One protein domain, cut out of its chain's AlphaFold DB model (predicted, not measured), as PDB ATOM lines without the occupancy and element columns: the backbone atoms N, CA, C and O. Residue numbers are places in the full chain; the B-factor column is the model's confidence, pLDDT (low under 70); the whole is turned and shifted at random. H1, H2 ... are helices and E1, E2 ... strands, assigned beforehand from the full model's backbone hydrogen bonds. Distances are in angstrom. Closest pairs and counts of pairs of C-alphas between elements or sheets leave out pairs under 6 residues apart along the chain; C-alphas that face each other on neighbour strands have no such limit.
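What this domain is: This is residues 26 to 68 of the 77 residues of an uncharacterized protein of Hymenobacter jeollabukensis (UniProt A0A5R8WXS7). A two-stranded antiparallel hairpin, E1 and E2, has a short helix, H1, packed near the end where E1 begins and E2 ends; at the other end residues 38 to 43 stick out as a free loop. The printed part has 43 residues, with two named strands and one named helix in the order E1, E2, H1, and the sheet's order is E1 - E2. The class is mixed, helices and strands, with 20 residues, under half, in named elements. The whole is only just loose, close to compact, with a radius of gyration of the C-alphas of 11.4 A, and is only just flat, spanning 30 by 26 by 14 A.

How they stand to each other: E1, residues 32 to 38, and E2, residues 47 to 50, are antiparallel neighbours and form a hairpin, with 160 degrees between their directions. C-alphas 35 and 47 face each other at 4.3 A. N 34 and O 48 are 2.8 A apart, and N 32 and O 50 are 2.9 A apart, both within hydrogen-bond range. H1, residues 53 to 61, has 6 pairs of C-alphas within 8 A of E1, the closest being Ala 32 and Leu 53 at 5.0 A. With E2 it has 2 such pairs, the closest being His 50 and Ala 56 at 5.7 A. In H1 every O i to N i+4 pair is within hydrogen-bond range.

Where its parts are: E1 begins at C-alpha 32, (220.753, 180.925, 186.371), and is 19.3 A long. E2 is 10.1 A long. H1 is 12.5 A long and ends at C-alpha 61, (233.108, 172.566, 183.861).

The domain as a whole: The C-alphas of Gly 30 and Ile 40 are the two farthest apart, at 30.3 A. The printed part has no cut. The link from E2 to H1 is tight and that from E1 to E2 is short. The mean pLDDT of the printed part is 73.7, and residues 26 to 29, 39 to 46, 63 to 65 and 67 are under 70.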
ATOM      1  N   ILE A  26     214.100 181.421 185.396       62.47
ATOM      2  CA  ILE A  26     213.244 181.933 184.309       62.47
ATOM      3  C   ILE A  26     212.077 182.797 184.820       62.47
ATOM      4  O   ILE A  26     211.648 183.714 184.119       62.47
ATOM      5  N   ASP A  27     211.559 182.529 186.023       66.19
ATOM      6  CA  ASP A  27     210.402 183.247 186.580       66.19
ATOM      7  C   ASP A  27     210.780 184.561 187.303       66.19
ATOM      8  O   ASP A  27     209.894 185.374 187.584       66.19
ATOM      9  N   GLY A  28     212.065 184.776 187.615       65.25
ATOM     10  CA  GLY A  28     212.561 185.926 188.375       65.25
ATOM     11  C   GLY A  28     213.451 186.857 187.552       65.25
ATOM     12  O   GLY A  28     213.030 187.944 187.149       65.25
ATOM     13  N   THR A  29     214.702 186.453 187.344       68.19
ATOM     14  CA  THR A  29     215.753 187.258 186.693       68.19
ATOM     15  C   THR A  29     215.997 186.896 185.229       68.19
ATOM     16  O   THR A  29     216.607 187.683 184.505       68.19
ATOM     17  N   GLY A  30     215.518 185.732 184.777       75.44
ATOM     18  CA  GLY A  30     215.825 185.176 183.458       75.44
ATOM     19  C   GLY A  30     217.238 184.590 183.345       75.44
ATOM     20  O   GLY A  30     217.645 184.240 182.240       75.44
ATOM     21  N   GLY A  31     217.971 184.510 184.462       82.88
ATOM     22  CA  GLY A  31     219.320 183.953 184.549       82.88
ATOM     23  C   GLY A  31     219.353 182.587 185.228       82.88
ATOM     24  O   GLY A  31     218.327 181.934 185.409       82.88
ATOM     25  N   ALA A  32     220.545 182.159 185.630       84.94
ATOM     26  CA  ALA A  32     220.753 180.925 186.371       84.94
ATOM     27  C   ALA A  32     221.682 181.145 187.567       84.94
ATOM     28  O   ALA A  32     222.634 181.922 187.511       84.94
ATOM     29  N   TYR A  33     221.422 180.426 188.650       83.62
ATOM     30  CA  TYR A  33     222.268 180.383 189.833       83.62
ATOM     31  C   TYR A  33     223.058 179.086 189.861       83.62
ATOM     32  O   TYR A  33     222.503 178.020 189.611       83.62
ATOM     33  N   VAL A  34     224.332 179.166 190.229       81.75
ATOM     34  CA  VAL A  34     225.147 178.003 190.576       81.75
ATOM     35  C   VAL A  34     225.553 178.114 192.025       81.75
ATOM     36  O   VAL A  34     226.106 179.130 192.439       81.75
ATOM     37  N   TYR A  35     225.300 177.068 192.797       79.62
ATOM     38  CA  TYR A  35     225.691 177.029 194.193       79.62
ATOM     39  C   TYR A  35     226.191 175.657 194.617       79.62
ATOM     40  O   TYR A  35     225.793 174.613 194.100       79.62
ATOM     41  N   TYR A  36     227.085 175.662 195.597       78.31
ATOM     42  CA  TYR A  36     227.554 174.441 196.235       78.31
ATOM     43  C   TYR A  36     226.559 173.973 197.290       78.31
ATOM     44  O   TYR A  36     226.137 174.749 198.145       78.31
ATOM     45  N   LEU A  37     226.229 172.686 197.266       75.38
ATOM     46  CA  LEU A  37     225.401 172.048 198.276       75.38
ATOM     47  C   LEU A  37     226.239 171.029 199.052       75.38
ATOM     48  O   LEU A  37     226.694 170.015 198.516       75.38
ATOM     49  N   SER A  38     226.426 171.313 200.337       71.19
ATOM     50  CA  SER A  38     227.035 170.400 201.301       71.19
ATOM     51  C   SER A  38     225.946 169.634 202.043       71.19
ATOM     52  O   SER A  38     225.001 170.243 202.552       71.19
ATOM     53  N   THR A  39     226.062 168.304 202.136       66.50
ATOM     54  CA  THR A  39     225.142 167.519 202.982       66.50
ATOM     55  C   THR A  39     225.417 167.723 204.472       66.50
ATOM     56  O   THR A  39     224.554 167.435 205.301       66.50
ATOM     57  N   ILE A  40     226.595 168.254 204.816       64.44
ATOM     58  CA  ILE A  40     227.000 168.561 206.190       64.44
ATOM     59  C   ILE A  40     226.495 169.947 206.609       64.44
ATOM     60  O   ILE A  40     226.040 170.119 207.741       64.44
ATOM     61  N   ASN A  41     226.556 170.936 205.713       63.91
ATOM     62  CA  ASN A  41     226.090 172.295 205.982       63.91
ATOM     63  C   ASN A  41     225.466 172.953 204.734       63.91
ATOM     64  O   ASN A  41     226.170 173.628 203.979       63.91
ATOM     65  N   PRO A  42     224.141 172.845 204.539       61.22
ATOM     66  CA  PRO A  42     223.463 173.406 203.368       61.22
ATOM     67  C   PRO A  42     223.475 174.943 203.314       61.22
ATOM     68  O   PRO A  42     223.139 175.510 202.282       61.22
ATOM     69  N   ALA A  43     223.862 175.629 204.399       57.03
ATOM     70  CA  ALA A  43     223.981 177.088 204.441       57.03
ATOM     71  C   ALA A  43     225.382 177.605 204.049       57.03
ATOM     72  O   ALA A  43     225.566 178.810 203.907       57.03
ATOM     73  N   GLN A  44     226.376 176.720 203.889       53.78
ATOM     74  CA  GLN A  44     227.713 177.057 203.386       53.78
ATOM     75  C   GLN A  44     227.833 176.653 201.913       53.78
ATOM     76  O   GLN A  44     228.592 175.758 201.549       53.78
ATOM     77  N   GLY A  45     227.051 177.312 201.066       60.59
ATOM     78  CA  GLY A  45     227.233 177.281 199.621       60.59
ATOM     79  C   GLY A  45     227.804 178.614 199.163       60.59
ATOM     80  O   GLY A  45     227.317 179.657 199.586       60.59
ATOM     81  N   PHE A  46     228.844 178.601 198.331       64.94
ATOM     82  CA  PHE A  46     229.156 179.773 197.515       64.94
ATOM     83  C   PHE A  46     228.137 179.809 196.377       64.94
ATOM     84  O   PHE A  46     228.008 178.807 195.676       64.94
ATOM     85  N   ASP A  47     227.406 180.912 196.241       74.31
ATOM     86  CA  ASP A  47     226.435 181.159 195.182       74.31
ATOM     87  C   ASP A  47     226.995 182.156 194.158       74.31
ATOM     88  O   ASP A  47     227.578 183.187 194.498       74.31
ATOM     89  N   SER A  48     226.838 181.837 192.877       80.06
ATOM     90  CA  SER A  48     227.149 182.735 191.769       80.06
ATOM     91  C   SER A  48     225.959 182.814 190.826       80.06
ATOM     92  O   SER A  48     225.306 181.806 190.556       80.06
ATOM     93  N   TRP A  49     225.659 184.019 190.348       84.88
ATOM     94  CA  TRP A  49     224.594 184.263 189.381       84.88
ATOM     95  C   TRP A  49     225.183 184.490 187.992       84.88
ATOM     96  O   TRP A  49     226.195 185.178 187.850       84.88
ATOM     97  N   HIS A  50     224.512 183.945 186.984       85.50
ATOM     98  CA  HIS A  50     224.891 184.005 185.580       85.50
ATOM     99  C   HIS A  50     223.693 184.423 184.720       85.50
ATOM    100  O   HIS A  50     222.546 184.114 185.050       85.50
ATOM    101  N   GLU A  51     223.951 185.100 183.599       84.31
ATOM    102  CA  GLU A  51     222.890 185.595 182.710       84.31
ATOM    103  C   GLU A  51     222.201 184.453 181.958       84.31
ATOM    104  O   GLU A  51     221.046 184.583 181.555       84.31
ATOM    105  N   THR A  52     222.887 183.322 181.778       83.69
ATOM    106  CA  THR A  52     222.321 182.126 181.150       83.69
ATOM    107  C   THR A  52     222.694 180.847 181.895       83.69
ATOM    108  O   THR A  52     223.758 180.738 182.508       83.69
ATOM    109  N   LEU A  53     221.848 179.819 181.767       80.12
ATOM    110  CA  LEU A  53     222.157 178.476 182.260       80.12
ATOM    111  C   LEU A  53     223.423 177.893 181.615       80.12
ATOM    112  O   LEU A  53     224.163 177.166 182.266       80.12
ATOM    113  N   ALA A  54     223.697 178.219 180.351       82.25
ATOM    114  CA  ALA A  54     224.898 177.749 179.668       82.25
ATOM    115  C   ALA A  54     226.178 178.254 180.356       82.25
ATOM    116  O   ALA A  54     227.068 177.460 180.629       82.25
ATOM    117  N   GLU A  55     226.237 179.539 180.711       83.75
ATOM    118  CA  GLU A  55     227.382 180.124 181.425       83.75
ATOM    119  C   GLU A  55     227.568 179.529 182.823       83.75
ATOM    120  O   GLU A  55     228.689 179.241 183.240       83.75
ATOM    121  N   ALA A  56     226.459 179.312 183.531       81.25
ATOM    122  CA  ALA A  56     226.440 178.623 184.815       81.25
ATOM    123  C   ALA A  56     227.057 177.213 184.715       81.25
ATOM    124  O   ALA A  56     227.899 176.819 185.526       81.25
ATOM    125  N   LEU A  57     226.664 176.451 183.695       79.06
ATOM    126  CA  LEU A  57     227.169 175.102 183.470       79.06
ATOM    127  C   LEU A  57     228.627 175.081 182.964       79.06
ATOM    128  O   LEU A  57     229.379 174.181 183.335       79.06
ATOM    129  N   ASP A  58     229.053 176.067 182.173       82.69
ATOM    130  CA  ASP A  58     230.449 176.209 181.734       82.69
ATOM    131  C   ASP A  58     231.384 176.522 182.911       82.69
ATOM    132  O   ASP A  58     232.456 175.923 183.020       82.69
ATOM    133  N   MET A  59     230.964 177.387 183.844       78.88
ATOM    134  CA  MET A  59     231.721 177.657 185.074       78.88
ATOM    135  C   MET A  59     231.928 176.374 185.884       78.88
ATOM    136  O   MET A  59     233.023 176.100 186.373       78.88
ATOM    137  N   ALA A  60     230.901 175.530 185.968       73.00
ATOM    138  CA  ALA A  60     231.028 174.236 186.616       73.00
ATOM    139  C   ALA A  60     232.050 173.324 185.936       73.00
ATOM    140  O   ALA A  60     232.769 172.597 186.624       73.00
ATOM    141  N   ALA A  61     232.145 173.367 184.604       75.75
ATOM    142  CA  ALA A  61     233.108 172.566 183.861       75.75
ATOM    143  C   ALA A  61     234.566 172.913 184.210       75.75
ATOM    144  O   ALA A  61     235.422 172.023 184.209       75.75
ATOM    145  N   GLU A  62     234.850 174.159 184.615       74.31
ATOM    146  CA  GLU A  62     236.173 174.567 185.114       74.31
ATOM    147  C   GLU A  62     236.602 173.800 186.378       74.31
ATOM    148  O   GLU A  62     237.796 173.625 186.626       74.31
ATOM    149  N   TYR A  63     235.650 173.250 187.137       68.12
ATOM    150  CA  TYR A  63     235.914 172.395 188.300       68.12
ATOM    151  C   TYR A  63     236.178 170.924 187.930       68.12
ATOM    152  O   TYR A  63     236.154 170.048 188.795       68.12
ATOM    153  N   GLY A  64     236.457 170.634 186.653       66.06
ATOM    154  CA  GLY A  64     236.773 169.289 186.160       66.06
ATOM    155  C   GLY A  64     235.539 168.414 185.944       66.06
ATOM    156  O   GLY A  64     235.625 167.189 185.996       66.06
ATOM    157  N   CYS A  65     234.396 169.053 185.738       68.06
ATOM    158  CA  CYS A  65     233.081 168.440 185.680       68.06
ATOM    159  C   CYS A  65     232.573 168.357 184.235       68.06
ATOM    160  O   CYS A  65     232.675 169.337 183.500       68.06
ATOM    161  N   SER A  66     232.008 167.225 183.804       71.38
ATOM    162  CA  SER A  66     231.415 167.141 182.462       71.38
ATOM    163  C   SER A  66     229.960 167.606 182.470       71.38
ATOM    164  O   SER A  66     229.203 167.302 183.391       71.38
ATOM    165  N   LEU A  67     229.535 168.286 181.401       68.88
ATOM    166  CA  LEU A  67     228.130 168.658 181.188       68.88
ATOM    167  C   LEU A  67     227.197 167.433 181.166       68.88
ATOM    168  O   LEU A  67     226.035 167.527 181.548       68.88
ATOM    169  N   GLU A  68     227.714 166.274 180.756       77.12
ATOM    170  CA  GLU A  68     226.959 165.017 180.669       77.12
ATOM    171  C   GLU A  68     226.664 164.383 182.036       77.12
ATOM    172  O   GLU A  68     225.751 163.565 182.152       77.12
TER     173      GLU A  68